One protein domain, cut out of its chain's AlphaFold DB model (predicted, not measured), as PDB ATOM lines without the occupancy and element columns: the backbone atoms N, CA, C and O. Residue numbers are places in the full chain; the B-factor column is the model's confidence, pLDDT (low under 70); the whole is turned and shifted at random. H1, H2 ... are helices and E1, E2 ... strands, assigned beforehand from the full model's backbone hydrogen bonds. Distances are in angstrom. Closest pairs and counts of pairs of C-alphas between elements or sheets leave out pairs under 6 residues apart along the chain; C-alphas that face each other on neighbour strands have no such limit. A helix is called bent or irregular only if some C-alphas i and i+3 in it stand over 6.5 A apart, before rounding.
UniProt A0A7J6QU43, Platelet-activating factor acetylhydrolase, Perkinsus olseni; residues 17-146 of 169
ATOM      1  N   VAL A  17     195.032 280.860 151.734       92.19
ATOM      2  CA  VAL A  17     195.666 280.304 152.933       92.19
ATOM      3  C   VAL A  17     195.430 281.261 154.089       92.19
ATOM      4  O   VAL A  17     195.829 282.420 154.047       92.19
ATOM      5  N   LEU A  18     194.781 280.757 155.129       90.88
ATOM      6  CA  LEU A  18     194.464 281.481 156.348       90.88
ATOM      7  C   LEU A  18     195.321 280.906 157.481       90.88
ATOM      8  O   LEU A  18     195.091 279.787 157.948       90.88
ATOM      9  N   MET A  19     196.335 281.669 157.887       91.12
ATOM     10  CA  MET A  19     197.301 281.298 158.925       91.12
ATOM     11  C   MET A  19     196.827 281.792 160.289       91.12
ATOM     12  O   MET A  19     196.680 282.992 160.490       91.12
ATOM     13  N   ASP A  20     196.573 280.849 161.193       88.56
ATOM     14  CA  ASP A  20     196.033 281.037 162.540       88.56
ATOM     15  C   ASP A  20     194.973 282.153 162.620       88.56
ATOM     16  O   ASP A  20     195.160 283.142 163.332       88.56
ATOM     17  N   PRO A  21     193.879 282.053 161.837       83.44
ATOM     18  CA  PRO A  21     192.983 283.175 161.630       83.44
ATOM     19  C   PRO A  21     192.124 283.414 162.870       83.44
ATOM     20  O   PRO A  21     191.318 282.577 163.279       83.44
ATOM     21  N   TRP A  22     192.239 284.606 163.443       78.94
ATOM     22  CA  TRP A  22     191.379 285.050 164.534       78.94
ATOM     23  C   TRP A  22     190.077 285.602 163.943       78.94
ATOM     24  O   TRP A  22     189.855 286.806 163.860       78.94
ATOM     25  N   THR A  23     189.232 284.686 163.459       72.75
ATOM     26  CA  THR A  23     188.005 284.991 162.694       72.75
ATOM     27  C   THR A  23     186.900 285.664 163.509       72.75
ATOM     28  O   THR A  23     185.951 286.222 162.943       72.75
ATOM     29  N   TYR A  24     187.045 285.607 164.831       67.88
ATOM     30  CA  TYR A  24     186.174 286.201 165.824       67.88
ATOM     31  C   TYR A  24     186.983 286.493 167.093       67.88
ATOM     32  O   TYR A  24     187.550 285.578 167.697       67.88
ATOM     33  N   VAL A  25     187.033 287.758 167.503       62.31
ATOM     34  CA  VAL A  25     187.655 288.179 168.765       62.31
ATOM     35  C   VAL A  25     186.648 289.018 169.530       62.31
ATOM     36  O   VAL A  25     186.401 290.152 169.139       62.31
ATOM     37  N   THR A  26     186.090 288.497 170.627       60.44
ATOM     38  CA  THR A  26     185.368 289.332 171.599       60.44
ATOM     39  C   THR A  26     186.391 289.941 172.556       60.44
ATOM     40  O   THR A  26     187.016 289.201 173.323       60.44
ATOM     41  N   PRO A  27     186.628 291.257 172.519       60.78
ATOM     42  CA  PRO A  27     187.545 291.890 173.445       60.78
ATOM     43  C   PRO A  27     186.947 291.857 174.858       60.78
ATOM     44  O   PRO A  27     185.730 291.862 175.055       60.78
ATOM     45  N   ARG A  28     187.823 291.755 175.861       59.06
ATOM     46  CA  ARG A  28     187.436 291.545 177.270       59.06
ATOM     47  C   ARG A  28     186.734 292.749 177.902       59.06
ATOM     48  O   ARG A  28     186.122 292.599 178.951       59.06
ATOM     49  N   ASP A  29     186.856 293.917 177.288       67.38
ATOM     50  CA  ASP A  29     186.336 295.204 177.756       67.38
ATOM     51  C   ASP A  29     184.962 295.559 177.159       67.38
ATOM     52  O   ASP A  29     184.446 296.644 177.409       67.38
ATOM     53  N   GLY A  30     184.365 294.663 176.364       57.41
ATOM     54  CA  GLY A  30     183.079 294.909 175.706       57.41
ATOM     55  C   GLY A  30     183.158 295.842 174.493       57.41
ATOM     56  O   GLY A  30     182.116 296.229 173.964       57.41
ATOM     57  N   SER A  31     184.360 296.197 174.028       62.00
ATOM     58  CA  SER A  31     184.532 296.958 172.788       62.00
ATOM     59  C   SER A  31     184.111 296.152 171.547       62.00
ATOM     60  O   SER A  31     183.866 294.942 171.596       62.00
ATOM     61  N   GLN A  32     183.973 296.829 170.400       54.50
ATOM     62  CA  GLN A  32     183.661 296.150 169.142       54.50
ATOM     63  C   GLN A  32     184.799 295.191 168.777       54.50
ATOM     64  O   GLN A  32     185.915 295.608 168.477       54.50
ATOM     65  N   GLY A  33     184.488 293.899 168.794       62.94
ATOM     66  CA  GLY A  33     185.399 292.857 168.358       62.94
ATOM     67  C   GLY A  33     185.702 292.880 166.867       62.94
ATOM     68  O   GLY A  33     184.981 293.482 166.068       62.94
ATOM     69  N   PHE A  34     186.773 292.188 166.487       63.41
ATOM     70  CA  PHE A  34     187.051 291.924 165.083       63.41
ATOM     71  C   PHE A  34     186.245 290.707 164.635       63.41
ATOM     72  O   PHE A  34     186.412 289.608 165.170       63.41
ATOM     73  N   ASN A  35     185.396 290.919 163.632       65.50
ATOM     74  CA  ASN A  35     184.669 289.863 162.950       65.50
ATOM     75  C   ASN A  35     185.150 289.808 161.508       65.50
ATOM     76  O   ASN A  35     185.178 290.831 160.816       65.50
ATOM     77  N   PHE A  36     185.451 288.601 161.025       67.62
ATOM     78  CA  PHE A  36     185.447 288.371 159.583       67.62
ATOM     79  C   PHE A  36     184.112 288.851 158.987       67.62
ATOM     80  O   PHE A  36     183.094 288.850 159.692       67.62
ATOM     81  N   PRO A  37     184.091 289.261 157.704       71.50
ATOM     82  CA  PRO A  37     182.870 289.721 157.060       71.50
ATOM     83  C   PRO A  37     181.721 288.741 157.298       71.50
ATOM     84  O   PRO A  37     181.879 287.538 157.099       71.50
ATOM     85  N   GLU A  38     180.560 289.257 157.699       68.50
ATOM     86  CA  GLU A  38     179.388 288.448 158.064       68.50
ATOM     87  C   GLU A  38     179.026 287.425 156.974       68.50
ATOM     88  O   GLU A  38     178.651 286.292 157.265       68.50
ATOM     89  N   ARG A  39     179.230 287.804 155.707       69.25
ATOM     90  CA  ARG A  39     179.040 286.938 154.545       69.25
ATOM     91  C   ARG A  39     179.930 285.693 154.569       69.25
ATOM     92  O   ARG A  39     179.416 284.609 154.344       69.25
ATOM     93  N   ALA A  40     181.212 285.814 154.916       75.38
ATOM     94  CA  ALA A  40     182.113 284.662 155.009       75.38
ATOM     95  C   ALA A  40     181.664 283.691 156.114       75.38
ATOM     96  O   ALA A  40     181.709 282.477 155.944       75.38
ATOM     97  N   HIS A  41     181.140 284.215 157.226       72.69
ATOM     98  CA  HIS A  41     180.565 283.392 158.295       72.69
ATOM     99  C   HIS A  41     179.229 282.747 157.921       72.69
ATOM    100  O   HIS A  41     178.871 281.718 158.499       72.69
ATOM    101  N   LYS A  42     178.470 283.332 156.989       77.25
ATOM    102  CA  LYS A  42     177.182 282.809 156.512       77.25
ATOM    103  C   LYS A  42     177.340 281.801 155.378       77.25
ATOM    104  O   LYS A  42     176.778 280.715 155.494       77.25
ATOM    105  N   GLU A  43     178.109 282.162 154.358       80.75
ATOM    106  CA  GLU A  43     178.220 281.491 153.054       80.75
ATOM    107  C   GLU A  43     179.528 280.700 152.892       80.75
ATOM    108  O   GLU A  43     179.625 279.867 151.998       80.75
ATOM    109  N   GLY A  44     180.518 280.916 153.765       81.62
ATOM    110  CA  GLY A  44     181.851 280.331 153.624       81.62
ATOM    111  C   GLY A  44     182.735 281.093 152.635       81.62
ATOM    112  O   GLY A  44     182.440 282.215 152.225       81.62
ATOM    113  N   ILE A  45     183.864 280.483 152.282       85.12
ATOM    114  CA  ILE A  45     184.821 280.966 151.287       85.12
ATOM    115  C   ILE A  45     184.657 280.108 150.031       85.12
ATOM    116  O   ILE A  45     184.775 278.883 150.080       85.12
ATOM    117  N   HIS A  46     184.379 280.760 148.901       84.56
ATOM    118  CA  HIS A  46     184.104 280.094 147.620       84.56
ATOM    119  C   HIS A  46     185.357 279.610 146.879       84.56
ATOM    120  O   HIS A  46     185.255 278.895 145.887       84.56
ATOM    121  N   THR A  47     186.536 279.952 147.383       86.50
ATOM    122  CA  THR A  47     187.834 279.525 146.861       86.50
ATOM    123  C   THR A  47     188.388 278.380 147.725       86.50
ATOM    124  O   THR A  47     188.241 278.437 148.953       86.50
ATOM    125  N   PRO A  48     189.056 277.357 147.148       89.31
ATOM    126  CA  PRO A  48     189.755 276.333 147.924       89.31
ATOM    127  C   PRO A  48     190.628 276.962 149.005       89.31
ATOM    128  O   PRO A  48     191.463 277.820 148.714       89.31
ATOM    129  N   THR A  49     190.433 276.558 150.260       91.19
ATOM    130  CA  THR A  49     191.049 277.241 151.406       91.19
ATOM    131  C   THR A  49     191.804 276.278 152.314       91.19
ATOM    132  O   THR A  49     191.263 275.260 152.750       91.19
ATOM    133  N   LEU A  50     193.047 276.622 152.653       93.06
ATOM    134  CA  LEU A  50     193.778 276.017 153.761       93.06
ATOM    135  C   LEU A  50     193.604 276.880 155.007       93.06
ATOM    136  O   LEU A  50     194.140 277.983 155.087       93.06
ATOM    137  N   LEU A  51     192.914 276.338 156.004       92.00
ATOM    138  CA  LEU A  51     192.924 276.849 157.368       92.00
ATOM    139  C   LEU A  51     194.057 276.152 158.123       92.00
ATOM    140  O   LEU A  51     194.032 274.934 158.306       92.00
ATOM    141  N   LEU A  52     195.071 276.911 158.536       92.38
ATOM    142  CA  LEU A  52     196.233 276.389 159.251       92.38
ATOM    143  C   LEU A  52     196.314 277.029 160.639       92.38
ATOM    144  O   LEU A  52     196.826 278.132 160.773       92.38
ATOM    145  N   GLY A  53     195.793 276.347 161.655       90.31
ATOM    146  CA  GLY A  53     195.734 276.838 163.032       90.31
ATOM    147  C   GLY A  53     196.908 276.398 163.909       90.31
ATOM    148  O   GLY A  53     197.572 275.389 163.653       90.31
ATOM    149  N   SER A  54     197.124 277.144 164.986       90.81
ATOM    150  CA  SER A  54     197.995 276.771 166.098       90.81
ATOM    151  C   SER A  54     197.306 275.806 167.072       90.81
ATOM    152  O   SER A  54     196.079 275.704 167.121       90.81
ATOM    153  N   GLU A  55     198.069 275.093 167.902       89.38
ATOM    154  CA  GLU A  55     197.477 274.316 169.006       89.38
ATOM    155  C   GLU A  55     196.840 275.247 170.055       89.38
ATOM    156  O   GLU A  55     195.802 274.933 170.640       89.38
ATOM    157  N   GLU A  56     197.430 276.428 170.263       84.44
ATOM    158  CA  GLU A  56     196.907 277.468 171.152       84.44
ATOM    159  C   GLU A  56     195.491 277.910 170.796       84.44
ATOM    160  O   GLU A  56     194.674 278.092 171.697       84.44
ATOM    161  N   PHE A  57     195.171 278.003 169.509       79.31
ATOM    162  CA  PHE A  57     193.826 278.307 169.039       79.31
ATOM    163  C   PHE A  57     192.763 277.354 169.625       79.31
ATOM    164  O   PHE A  57     191.654 277.783 169.947       79.31
ATOM    165  N   SER A  58     193.106 276.085 169.888       73.88
ATOM    166  CA  SER A  58     192.165 275.131 170.494       73.88
ATOM    167  C   SER A  58     191.795 275.457 171.947       73.88
ATOM    168  O   SER A  58     190.810 274.928 172.459       73.88
ATOM    169  N   LYS A  59     192.543 276.350 172.607       82.12
ATOM    170  CA  LYS A  59     192.280 276.821 173.976       82.12
ATOM    171  C   LYS A  59     191.219 277.925 174.032       82.12
ATOM    172  O   LYS A  59     190.815 278.301 175.128       82.12
ATOM    173  N   TYR A  60     190.764 278.428 172.882       81.38
ATOM    174  CA  TYR A  60     189.754 279.481 172.770       81.38
ATOM    175  C   TYR A  60     188.483 278.921 172.110       81.38
ATOM    176  O   TYR A  60     188.368 278.956 170.883       81.38
ATOM    177  N   PRO A  61     187.501 278.414 172.884       80.19
ATOM    178  CA  PRO A  61     186.354 277.690 172.334       80.19
ATOM    179  C   PRO A  61     185.554 278.475 171.291       80.19
ATOM    180  O   PRO A  61     185.199 277.915 170.260       80.19
ATOM    181  N   GLY A  62     185.319 279.774 171.519       78.81
ATOM    182  CA  GLY A  62     184.575 280.623 170.582       78.81
ATOM    183  C   GLY A  62     185.303 280.829 169.252       78.81
ATOM    184  O   GLY A  62     184.709 280.682 168.189       78.81
ATOM    185  N   MET A  63     186.611 281.084 169.303       79.00
ATOM    186  CA  MET A  63     187.446 281.228 168.107       79.00
ATOM    187  C   MET A  63     187.561 279.902 167.346       79.00
ATOM    188  O   MET A  63     187.463 279.878 166.114       79.00
ATOM    189  N   ARG A  64     187.695 278.792 168.089       83.25
ATOM    190  CA  ARG A  64     187.692 277.440 167.534       83.25
ATOM    191  C   ARG A  64     186.402 277.131 166.801       83.25
ATOM    192  O   ARG A  64     186.452 276.737 165.640       83.25
ATOM    193  N   ALA A  65     185.268 277.349 167.457       82.44
ATOM    194  CA  ALA A  65     183.955 277.126 166.874       82.44
ATOM    195  C   ALA A  65     183.733 277.992 165.626       82.44
ATOM    196  O   ALA A  65     183.315 277.467 164.601       82.44
ATOM    197  N   ALA A  66     184.079 279.283 165.673       80.50
ATOM    198  CA  ALA A  66     183.919 280.191 164.536       80.50
ATOM    199  C   ALA A  66     184.747 279.759 163.314       80.50
ATOM    200  O   ALA A  66     184.261 279.784 162.187       80.50
ATOM    201  N   THR A  67     185.980 279.314 163.537       84.38
ATOM    202  CA  THR A  67     186.891 278.910 162.457       84.38
ATOM    203  C   THR A  67     186.546 277.533 161.893       84.38
ATOM    204  O   THR A  67     186.642 277.337 160.685       84.38
ATOM    205  N   VAL A  68     186.092 276.597 162.734       84.81
ATOM    206  CA  VAL A  68     185.521 275.321 162.270       84.81
ATOM    207  C   VAL A  68     184.253 275.579 161.460       84.81
ATOM    208  O   VAL A  68     184.140 275.092 160.346       84.81
ATOM    209  N   ASN A  69     183.351 276.434 161.942       85.12
ATOM    210  CA  ASN A  69     182.156 276.821 161.193       85.12
ATOM    211  C   ASN A  69     182.505 277.478 159.845       85.12
ATOM    212  O   ASN A  69     181.872 277.183 158.834       85.12
ATOM    213  N   LEU A  70     183.531 278.335 159.803       84.50
ATOM    214  CA  LEU A  70     184.029 278.897 158.549       84.50
ATOM    215  C   LEU A  70     184.546 277.795 157.613       84.50
ATOM    216  O   LEU A  70     184.194 277.800 156.437       84.50
ATOM    217  N   HIS A  71     185.340 276.842 158.116       87.19
ATOM    218  CA  HIS A  71     185.814 275.693 157.338       87.19
ATOM    219  C   HIS A  71     184.657 274.881 156.751       87.19
ATOM    220  O   HIS A  71     184.635 274.620 155.551       87.19
ATOM    221  N   ASP A  72     183.689 274.520 157.590       87.50
ATOM    222  CA  ASP A  72     182.573 273.640 157.239       87.50
ATOM    223  C   ASP A  72     181.613 274.295 156.239       87.50
ATOM    224  O   ASP A  72     180.912 273.615 155.496       87.50
ATOM    225  N   LYS A  73     181.613 275.627 156.163       85.00
ATOM    226  CA  LYS A  73     180.921 276.377 155.108       85.00
ATOM    227  C   LYS A  73     181.768 276.557 153.847       85.00
ATOM    228  O   LYS A  73     181.230 276.788 152.773       85.00
ATOM    229  N   SER A  74     183.087 276.417 153.959       80.69
ATOM    230  CA  SER A  74     184.070 276.592 152.878       80.69
ATOM    231  C   SER A  74     184.501 275.260 152.244       80.69
ATOM    232  O   SER A  74     185.649 275.129 151.802       80.69
ATOM    233  N   LEU A  75     183.611 274.257 152.202       77.56
ATOM    234  CA  LEU A  75     183.866 272.881 151.729       77.56
ATOM    235  C   LEU A  75     184.054 272.765 150.202       77.56
ATOM    236  O   LEU A  75     183.551 271.848 149.556       77.56
ATOM    237  N   GLN A  76     184.804 273.689 149.611       80.56
ATOM    238  CA  GLN A  76     185.266 273.577 148.237       80.56
ATOM    239  C   GLN A  76     186.171 272.346 148.076       80.56
ATOM    240  O   GLN A  76     186.941 272.013 148.991       80.56
ATOM    241  N   PRO A  77     186.139 271.669 146.914       79.19
ATOM    242  CA  PRO A  77     187.107 270.631 146.597       79.19
ATOM    243  C   PRO A  77     188.535 271.150 146.801       79.19
ATOM    244  O   PRO A  77     188.911 272.196 146.285       79.19
ATOM    245  N   GLY A  78     189.324 270.430 147.599       82.56
ATOM    246  CA  GLY A  78     190.701 270.822 147.916       82.56
ATOM    247  C   GLY A  78     190.874 271.622 149.209       82.56
ATOM    248  O   GLY A  78     191.993 271.635 149.720       82.56
ATOM    249  N   SER A  79     189.809 272.176 149.807       89.00
ATOM    250  CA  SER A  79     189.877 272.835 151.123       89.00
ATOM    251  C   SER A  79     190.381 271.887 152.216       89.00
ATOM    252  O   SER A  79     190.110 270.680 152.198       89.00
ATOM    253  N   ARG A  80     191.167 272.413 153.161       90.62
ATOM    254  CA  ARG A  80     191.778 271.648 154.258       90.62
ATOM    255  C   ARG A  80     191.767 272.459 155.546       90.62
ATOM    256  O   ARG A  80     192.065 273.649 155.534       90.62
ATOM    257  N   PHE A  81     191.573 271.773 156.665       91.06
ATOM    258  CA  PHE A  81     191.849 272.307 157.993       91.06
ATOM    259  C   PHE A  81     192.961 271.499 158.659       91.06
ATOM    260  O   PHE A  81     192.913 270.269 158.704       91.06
ATOM    261  N   ARG A  82     193.999 272.186 159.142       91.31
ATOM    262  CA  ARG A  82     195.124 271.584 159.861       91.31
ATOM    263  C   ARG A  82     195.455 272.394 161.102       91.31
ATOM    264  O   ARG A  82     195.479 273.618 161.056       91.31
ATOM    265  N   VAL A  83     195.781 271.691 162.178       90.25
ATOM    266  CA  VAL A  83     196.349 272.272 163.396       90.25
ATOM    267  C   VAL A  83     197.792 271.797 163.513       90.25
ATOM    268  O   VAL A  83     198.075 270.620 163.293       90.25
ATOM    269  N   VAL A  84     198.716 272.711 163.807       89.75
ATOM    270  CA  VAL A  84     200.132 272.376 163.989       89.75
ATOM    271  C   VAL A  84     200.422 272.189 165.476       89.75
ATOM    272  O   VAL A  84     200.375 273.142 166.249       89.75
ATOM    273  N   ASP A  85     200.756 270.968 165.884       87.94
ATOM    274  CA  ASP A  85     201.032 270.649 167.290       87.94
ATOM    275  C   ASP A  85     202.179 271.481 167.878       87.94
ATOM    276  O   ASP A  85     203.182 271.749 167.204       87.94
ATOM    277  N   LYS A  86     202.087 271.796 169.177       87.69
ATOM    278  CA  LYS A  86     203.113 272.519 169.947       87.69
ATOM    279  C   LYS A  86     203.426 273.887 169.343       87.69
ATOM    280  O   LYS A  86     204.585 274.318 169.308       87.69
ATOM    281  N   THR A  87     202.390 274.564 168.853       88.19
ATOM    282  CA  THR A  87     202.487 275.921 168.314       88.19
ATOM    283  C   THR A  87     201.503 276.874 168.978       88.19
ATOM    284  O   THR A  87     200.464 276.485 169.514       88.19
ATOM    285  N   ARG A  88     201.877 278.148 168.937       88.19
ATOM    286  CA  ARG A  88     201.150 279.323 169.407       88.19
ATOM    287  C   ARG A  88     200.934 280.284 168.245       88.19
ATOM    288  O   ARG A  88     201.586 280.128 167.213       88.19
ATOM    289  N   HIS A  89     200.093 281.299 168.429       86.06
ATOM    290  CA  HIS A  89     199.839 282.310 167.394       86.06
ATOM    291  C   HIS A  89     201.137 282.953 166.886       86.06
ATOM    292  O   HIS A  89     201.352 283.103 165.684       86.06
ATOM    293  N   GLY A  90     202.075 283.205 167.807       83.06
ATOM    294  CA  GLY A  90     203.394 283.742 167.486       83.06
ATOM    295  C   GLY A  90     204.136 282.950 166.405       83.06
ATOM    296  O   GLY A  90     204.795 283.568 165.576       83.06
ATOM    297  N   ASN A  91     203.977 281.620 166.332       86.88
ATOM    298  CA  ASN A  91     204.687 280.761 165.372       86.88
ATOM    299  C   ASN A  91     204.397 281.067 163.895       86.88
ATOM    300  O   ASN A  91     205.142 280.593 163.037       86.88
ATOM    301  N   PHE A  92     203.344 281.827 163.609       86.31
ATOM    302  CA  PHE A  92     202.936 282.220 162.262       86.31
ATOM    303  C   PHE A  92     203.470 283.607 161.857       86.31
ATOM    304  O   PHE A  92     203.265 284.025 160.723       86.31
ATOM    305  N   MET A  93     204.183 284.294 162.758       82.31
ATOM    306  CA  MET A  93     204.788 285.611 162.538       82.31
ATOM    307  C   MET A  93     206.252 285.496 162.095       82.31
ATOM    308  O   MET A  93     206.966 284.582 162.510       82.31
ATOM    309  N   GLU A  94     206.738 286.486 161.340       73.06
ATOM    310  CA  GLU A  94     208.109 286.513 160.803       73.06
ATOM    311  C   GLU A  94     209.194 286.335 161.869       73.06
ATOM    312  O   GLU A  94     210.169 285.615 161.649       73.06
ATOM    313  N   LEU A  95     209.012 286.937 163.049       70.94
ATOM    314  CA  LEU A  95     209.971 286.863 164.154       70.94
ATOM    315  C   LEU A  95     210.312 285.411 164.529       70.94
ATOM    316  O   LEU A  95     211.441 285.105 164.911       70.94
ATOM    317  N   CYS A  96     209.354 284.499 164.368       68.50
ATOM    318  CA  CYS A  96     209.526 283.088 164.681       68.50
ATOM    319  C   CYS A  96     210.334 282.314 163.630       68.50
ATOM    320  O   CYS A  96     210.828 281.219 163.909       68.50
ATOM    321  N   PHE A  97     210.496 282.866 162.429       68.75
ATOM    322  CA  PHE A  97     211.286 282.249 161.363       68.75
ATOM    323  C   PHE A  97     212.775 282.564 161.499       68.75
ATOM    324  O   PHE A  97     213.612 281.738 161.138       68.75
ATOM    325  N   TRP A  98     213.103 283.717 162.083       73.62
ATOM    326  CA  TRP A  98     214.478 284.204 162.213       73.62
ATOM    327  C   TRP A  98     215.090 283.976 163.593       73.62
ATOM    328  O   TRP A  98     216.277 284.231 163.787       73.62
ATOM    329  N   MET A  99     214.308 283.499 164.563       78.75
ATOM    330  CA  MET A  99     214.782 283.380 165.934       78.75
ATOM    331  C   MET A  99     215.850 282.277 166.088       78.75
ATOM    332  O   MET A  99     215.570 281.102 165.830       78.75
ATOM    333  N   PRO A 100     217.052 282.613 166.595       82.50
ATOM    334  CA  PRO A 100     218.070 281.629 166.938       82.50
ATOM    335  C   PRO A 100     217.566 280.582 167.938       82.50
ATOM    336  O   PRO A 100     216.863 280.897 168.899       82.50
ATOM    337  N   GLN A 101     217.994 279.328 167.768       83.25
ATOM    338  CA  GLN A 101     217.506 278.197 168.565       83.25
ATOM    339  C   GLN A 101     217.731 278.370 170.081       83.25
ATOM    340  O   GLN A 101     216.914 277.917 170.880       83.25
ATOM    341  N   PHE A 102     218.802 279.062 170.486       86.12
ATOM    342  CA  PHE A 102     219.094 279.340 171.895       86.12
ATOM    343  C   PHE A 102     218.147 280.375 172.530       86.12
ATOM    344  O   PHE A 102     218.027 280.413 173.753       86.12
ATOM    345  N   LEU A 103     217.434 281.179 171.728       85.31
ATOM    346  CA  LEU A 103     216.424 282.133 172.203       85.31
ATOM    347  C   LEU A 103     215.019 281.523 172.305       85.31
ATOM    348  O   LEU A 103     214.154 282.102 172.962       85.31
ATOM    349  N   VAL A 104     214.790 280.327 171.745       82.56
ATOM    350  CA  VAL A 104     213.493 279.625 171.819       82.56
ATOM    351  C   VAL A 104     212.974 279.488 173.259       82.56
ATOM    352  O   VAL A 104     211.804 279.807 173.486       82.56
ATOM    353  N   PRO A 105     213.784 279.106 174.270       84.75
ATOM    354  CA  PRO A 105     213.310 279.042 175.653       84.75
ATOM    355  C   PRO A 105     212.883 280.403 176.216       84.75
ATOM    356  O   PRO A 105     211.941 280.468 177.006       84.75
ATOM    357  N   VAL A 106     213.550 281.491 175.816       86.06
ATOM    358  CA  VAL A 106     213.211 282.859 176.243       86.06
ATOM    359  C   VAL A 106     211.881 283.277 175.627       86.06
ATOM    360  O   VAL A 106     210.971 283.671 176.356       86.06
ATOM    361  N   ALA A 107     211.711 283.087 174.318       83.06
ATOM    362  CA  ALA A 107     210.452 283.354 173.628       83.06
ATOM    363  C   ALA A 107     209.287 282.506 174.165       83.06
ATOM    364  O   ALA A 107     208.158 282.981 174.275       83.06
ATOM    365  N   ALA A 108     209.551 281.266 174.584       83.62
ATOM    366  CA  ALA A 108     208.551 280.427 175.235       83.62
ATOM    367  C   ALA A 108     208.142 280.943 176.630       83.62
ATOM    368  O   ALA A 108     206.998 280.743 177.047       83.62
ATOM    369  N   ARG A 109     209.038 281.627 177.362       84.94
ATOM    370  CA  ARG A 109     208.711 282.263 178.655       84.94
ATOM    371  C   ARG A 109     207.802 283.478 178.491       84.94
ATOM    372  O   ARG A 109     206.857 283.601 179.259       84.94
ATOM    373  N   ILE A 110     208.048 284.314 177.482       82.94
ATOM    374  CA  ILE A 110     207.209 285.488 177.166       82.94
ATOM    375  C   ILE A 110     205.956 285.138 176.349       82.94
ATOM    376  O   ILE A 110     205.171 286.005 175.992       82.94
ATOM    377  N   GLY A 111     205.751 283.852 176.069       75.81
ATOM    378  CA  GLY A 111     204.518 283.332 175.503       75.81
ATOM    379  C   GLY A 111     204.417 283.336 173.978       75.81
ATOM    380  O   GLY A 111     203.349 283.042 173.456       75.81
ATOM    381  N   PHE A 112     205.516 283.576 173.264       78.69
ATOM    382  CA  PHE A 112     205.559 283.506 171.799       78.69
ATOM    383  C   PHE A 112     205.635 282.070 171.255       78.69
ATOM    384  O   PHE A 112     205.211 281.818 170.133       78.69
ATOM    385  N   TYR A 113     206.156 281.126 172.047       77.88
ATOM    386  CA  TYR A 113     206.292 279.709 171.684       77.88
ATOM    387  C   TYR A 113     205.663 278.790 172.723       77.88
ATOM    388  O   TYR A 113     205.558 279.131 173.906       77.88
ATOM    389  N   ASP A 114     205.290 277.587 172.289       81.06
ATOM    390  CA  ASP A 114     205.019 276.505 173.225       81.06
ATOM    391  C   ASP A 114     206.331 276.048 173.881       81.06
ATOM    392  O   ASP A 114     207.331 275.806 173.204       81.06
ATOM    393  N   LYS A 115     206.337 275.896 175.210       78.69
ATOM    394  CA  LYS A 115     207.524 275.469 175.977       78.69
ATOM    395  C   LYS A 115     208.011 274.066 175.599       78.69
ATOM    396  O   LYS A 115     209.166 273.732 175.849       78.69
ATOM    397  N   LYS A 116     207.144 273.235 175.018       80.62
ATOM    398  CA  LYS A 116     207.465 271.891 174.521       80.62
ATOM    399  C   LYS A 116     208.003 271.917 173.090       80.62
ATOM    400  O   LYS A 116     208.424 270.868 172.592       80.62
ATOM    401  N   ASN A 117     208.000 273.071 172.420       77.12
ATOM    402  CA  ASN A 117     208.618 273.228 171.115       77.12
ATOM    403  C   ASN A 117     210.142 273.332 171.266       77.12
ATOM    404  O   ASN A 117     210.675 274.301 171.802       77.12
ATOM    405  N   LYS A 118     210.844 272.304 170.784       74.69
ATOM    406  CA  LYS A 118     212.305 272.198 170.866       74.69
ATOM    407  C   LYS A 118     213.020 272.586 169.570       74.69
ATOM    408  O   LYS A 118     214.239 272.506 169.533       74.69
ATOM    409  N   SER A 119     212.309 272.964 168.505       81.56
ATOM    410  CA  SER A 119     212.918 273.269 167.203       81.56
ATOM    411  C   SER A 119     212.074 274.269 166.416       81.56
ATOM    412  O   SER A 119     211.105 273.888 165.756       81.56
ATOM    413  N   ALA A 120     212.480 275.543 166.433       80.25
ATOM    414  CA  ALA A 120     211.801 276.583 165.658       80.25
ATOM    415  C   ALA A 120     211.845 276.265 164.155       80.25
ATOM    416  O   ALA A 120     210.819 276.313 163.477       80.25
ATOM    417  N   ARG A 121     213.008 275.816 163.665       82.88
ATOM    418  CA  ARG A 121     213.202 275.390 162.272       82.88
ATOM    419  C   ARG A 121     212.302 274.215 161.886       82.88
ATOM    420  O   ARG A 121     211.696 274.243 160.822       82.88
ATOM    421  N   GLY A 122     212.188 273.191 162.735       85.69
ATOM    422  CA  GLY A 122     211.336 272.034 162.455       85.69
ATOM    423  C   GLY A 122     209.858 272.415 162.342       85.69
ATOM    424  O   GLY A 122     209.171 271.964 161.427       85.69
ATOM    425  N   THR A 123     209.375 273.286 163.230       85.69
ATOM    426  CA  THR A 123     208.019 273.847 163.146       85.69
ATOM    427  C   THR A 123     207.827 274.673 161.877       85.69
ATOM    428  O   THR A 123     206.838 274.472 161.176       85.69
ATOM    429  N   TYR A 124     208.788 275.535 161.540       85.31
ATOM    430  CA  TYR A 124     208.756 276.329 160.315       85.31
ATOM    431  C   TYR A 124     208.637 275.455 159.062       85.31
ATOM    432  O   TYR A 124     207.729 275.652 158.257       85.31
ATOM    433  N   CYS A 125     209.485 274.431 158.931       87.81
ATOM    434  CA  CYS A 125     209.435 273.518 157.793       87.81
ATOM    435  C   CYS A 125     208.067 272.829 157.667       87.81
ATOM    436  O   CYS A 125     207.580 272.673 156.554       87.81
ATOM    437  N   LYS A 126     207.411 272.464 158.778       89.25
ATOM    438  CA  LYS A 126     206.058 271.875 158.752       89.25
ATOM    439  C   LYS A 126     204.992 272.858 158.262       89.25
ATOM    440  O   LYS A 126     204.119 272.461 157.486       89.25
ATOM    441  N   ILE A 127     205.058 274.111 158.718       90.25
ATOM    442  CA  ILE A 127     204.143 275.183 158.299       90.25
ATOM    443  C   ILE A 127     204.309 275.420 156.796       90.25
ATOM    444  O   ILE A 127     203.353 275.247 156.042       90.25
ATOM    445  N   ILE A 128     205.535 275.699 156.344       90.88
ATOM    446  CA  ILE A 128     205.819 275.978 154.932       90.88
ATOM    447  C   ILE A 128     205.509 274.780 154.040       90.88
ATOM    448  O   ILE A 128     204.882 274.963 153.004       90.88
ATOM    449  N   ALA A 129     205.866 273.556 154.437       91.38
ATOM    450  CA  ALA A 129     205.539 272.366 153.653       91.38
ATOM    451  C   ALA A 129     204.024 272.185 153.489       91.38
ATOM    452  O   ALA A 129     203.563 271.821 152.409       91.38
ATOM    453  N   SER A 130     203.233 272.476 154.529       92.25
ATOM    454  CA  SER A 130     201.770 272.399 154.447       92.25
ATOM    455  C   SER A 130     201.200 273.434 153.477       92.25
ATOM    456  O   SER A 130     200.338 273.091 152.668       92.25
ATOM    457  N   ILE A 131     201.709 274.668 153.531       93.19
ATOM    458  CA  ILE A 131     201.306 275.768 152.646       93.19
ATOM    459  C   ILE A 131     201.708 275.463 151.199       93.19
ATOM    460  O   ILE A 131     200.861 275.468 150.312       93.19
ATOM    461  N   ALA A 132     202.979 275.137 150.964       92.44
ATOM    462  CA  ALA A 132     203.516 274.863 149.636       92.44
ATOM    463  C   ALA A 132     202.811 273.677 148.969       92.44
ATOM    464  O   ALA A 132     202.423 273.771 147.808       92.44
ATOM    465  N   ASN A 133     202.578 272.586 149.709       92.81
ATOM    466  CA  ASN A 133     201.843 271.434 149.193       92.81
ATOM    467  C   ASN A 133     200.394 271.790 148.831       92.81
ATOM    468  O   ASN A 133     199.883 271.338 147.812       92.81
ATOM    469  N   PHE A 134     199.719 272.595 149.658       93.31
ATOM    470  CA  PHE A 134     198.356 273.033 149.371       93.31
ATOM    471  C   PHE A 134     198.285 273.912 148.119       93.31
ATOM    472  O   PHE A 134     197.443 273.659 147.259       93.31
ATOM    473  N   ILE A 135     199.182 274.894 147.996       91.44
ATOM    474  CA  ILE A 135     199.267 275.752 146.811       91.44
ATOM    475  C   ILE A 135     199.526 274.884 145.582       91.44
ATOM    476  O   ILE A 135     198.736 274.918 144.648       91.44
ATOM    477  N   PHE A 136     200.555 274.029 145.623       89.25
ATOM    478  CA  PHE A 136     200.893 273.141 144.515       89.25
ATOM    479  C   PHE A 136     199.679 272.345 144.027       89.25
ATOM    480  O   PHE A 136     199.382 272.376 142.839       89.25
ATOM    481  N   LEU A 137     198.929 271.694 144.920       87.06
ATOM    482  CA  LEU A 137     197.760 270.889 144.544       87.06
ATOM    483  C   LEU A 137     196.608 271.704 143.941       87.06
ATOM    484  O   LEU A 137     195.906 271.192 143.074       87.06
ATOM    485  N   ASN A 138     196.402 272.946 144.385       85.69
ATOM    486  CA  ASN A 138     195.266 273.767 143.953       85.69
ATOM    487  C   ASN A 138     195.610 274.735 142.810       85.69
ATOM    488  O   ASN A 138     194.709 275.326 142.223       85.69
ATOM    489  N   THR A 139     196.889 274.888 142.453       82.31
ATOM    490  CA  THR A 139     197.315 275.744 141.333       82.31
ATOM    491  C   THR A 139     197.938 274.976 140.170       82.31
ATOM    492  O   THR A 139     198.082 275.546 139.093       82.31
ATOM    493  N   SER A 140     198.323 273.704 140.329       68.06
ATOM    494  CA  SER A 140     199.049 272.954 139.286       68.06
ATOM    495  C   SER A 140     198.205 272.622 138.046       68.06
ATOM    496  O   SER A 140     198.729 272.686 136.935       68.06
ATOM    497  N   SER A 141     196.897 272.376 138.174       56.75
ATOM    498  CA  SER A 141     195.990 272.218 137.018       56.75
ATOM    499  C   SER A 141     195.843 273.517 136.202       56.75
ATOM    500  O   SER A 141     195.832 273.493 134.967       56.75
ATOM    501  N   HIS A 142     195.816 274.668 136.882       51.78
ATOM    502  CA  HIS A 142     195.822 275.991 136.252       51.78
ATOM    503  C   HIS A 142     197.194 276.363 135.669       51.78
ATOM    504  O   HIS A 142     197.251 276.951 134.591       51.78
ATOM    505  N   ALA A 143     198.297 275.967 136.311       50.41
ATOM    506  CA  ALA A 143     199.653 276.208 135.818       50.41
ATOM    507  C   ALA A 143     199.940 275.443 134.515       50.41
ATOM    508  O   ALA A 143     200.487 276.023 133.579       50.41
ATOM    509  N   HIS A 144     199.519 274.177 134.409       43.91
ATOM    510  CA  HIS A 144     199.645 273.410 133.164       43.91
ATOM    511  C   HIS A 144     198.808 274.004 132.023       43.91
ATOM    512  O   HIS A 144     199.289 274.075 130.894       43.91
ATOM    513  N   SER A 145     197.602 274.500 132.314       48.34
ATOM    514  CA  SER A 145     196.730 275.131 131.311       48.34
ATOM    515  C   SER A 145     197.250 276.503 130.851       48.34
ATOM    516  O   SER A 145     197.208 276.804 129.661       48.34
ATOM    517  N   ALA A 146     197.809 277.312 131.759       45.69
ATOM    518  CA  ALA A 146     198.409 278.613 131.442       45.69
ATOM    519  C   ALA A 146     199.763 278.504 130.710       45.69
ATOM    520  O   ALA A 146     200.132 279.383 129.931       45.69
TER     521      ALA A 146
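Overview. This is residues 17 to 146 of the 169 residues of the protein "Platelet-activating factor acetylhydrolase" of Perkinsus olseni (UniProt A0A7J6QU43). A small sheet of three strands, E1, E2 and E3, is the core, with the long helix H7 along one face and the shorter H3 along the other, in three layers, helices on both faces of a sheet. H1 packs on H3, while H4 sits by the last residues of E1 and E2, and H5 and H6 lead away from it near the first residues of H7; residues 27 to 32 stick out as a loop, and residues 139 to 146 of H7 stick out elsewhere. The printed part has 130 residues, with seven named helices and three named strands in the order E1 H1 E2 H2 H3 E3 H4 H5 H6 H7; the sheet's order is E1 E2 E3, all parallel, and the class is mostly helix. It is only just compact, close to loose, with a radius of gyration of the C-alphas of 16.3 A, and flat, spanning 45 by 45 by 19 A.

Arrangement. Begin at E1, residues 17 to 19, an edge strand, and look across to its parallel neighbour E2, residues 49 to 54, at 12 degrees, where N 18 and O 50 are within hydrogen-bond range at 2.8 A. On the other side of E2 is E3, residues 80 to 84, parallel at 18 degrees, with N 53 and O 82 at 2.8 A. Between E1 and E2 comes H1, residues 38 to 43; these three make a strand-helix-strand unit, two parallel neighbour strands with a helix between, and its crossover is right-handed. H2, residues 56 to 59, and H3, residues 61 to 73, link E2 to E3 in a second such unit, also right-handed. H1 touches H3 at a steep tilt of 46 degrees, the same way, with the C-alphas of His 41 and Leu 70 closest at 5.7 A. H2 and H3 only just touch, with 3 pairs of C-alphas within 8 A, and only at the corner by their link; Ser 58 and Arg 64 have the closest C-alphas, 5.8 A apart. H3 is on the sheet over E2 and E3, at a height over the sheet of 10.2 A. On the opposite face find H7, residues 120 to 146, over E2 at a height over the sheet of 11.1 A, along the strands at 0 degrees to E2 on the local plane. H4, residues 89 to 92, only grazes the sheet. H5, residues 95 to 98, touches H7 with residues 120 to 124 of H7 alone; the closest C-alphas are those of Phe 97 and Tyr 124, 6.5 A. H6, residues 101 to 109, is close to H7 but not clearly touching, about perpendicular at 78 degrees, with C-alphas 101 and 120 closest at 6.6 A. In H1 and H3 every O i to N i+4 pair is within hydrogen-bond range, in H6 3 of 5 and in H7 21 of 23; H2, H4 and H5 are too short for such a pair.

Along the chain. Find C-alpha 17 at (195.666, 280.304, 152.933), where E1 begins; E2 then runs 16.3 A and E3 12.8 A. H3 starts at C-alpha 61, (186.354, 277.690, 172.334), and runs 18.1 A. H6 runs 14.0 A and is only just irregular, with C-alphas 102 and 105 6.9 A apart. H7 runs 36.8 A to C-alpha 146 at (198.409, 278.613, 131.442); it is irregular, with C-alphas 138 and 141 7.1 A apart, and has a kink of 48 degrees near residue 139.

Size, cuts and confidence. The C-alphas farthest apart are those of Asp 29 and Ser 145, 51.7 A. The printed part has no cut. The link from E1 to H1, 18 residues, is long, and in it residues 24 to 25 pair antiparallel with residues 34 to 35. The mean pLDDT of the printed part is 79.9; look for values under 70 at residues 24 to 36, 38 to 39, 96 to 97 and 140 to 146.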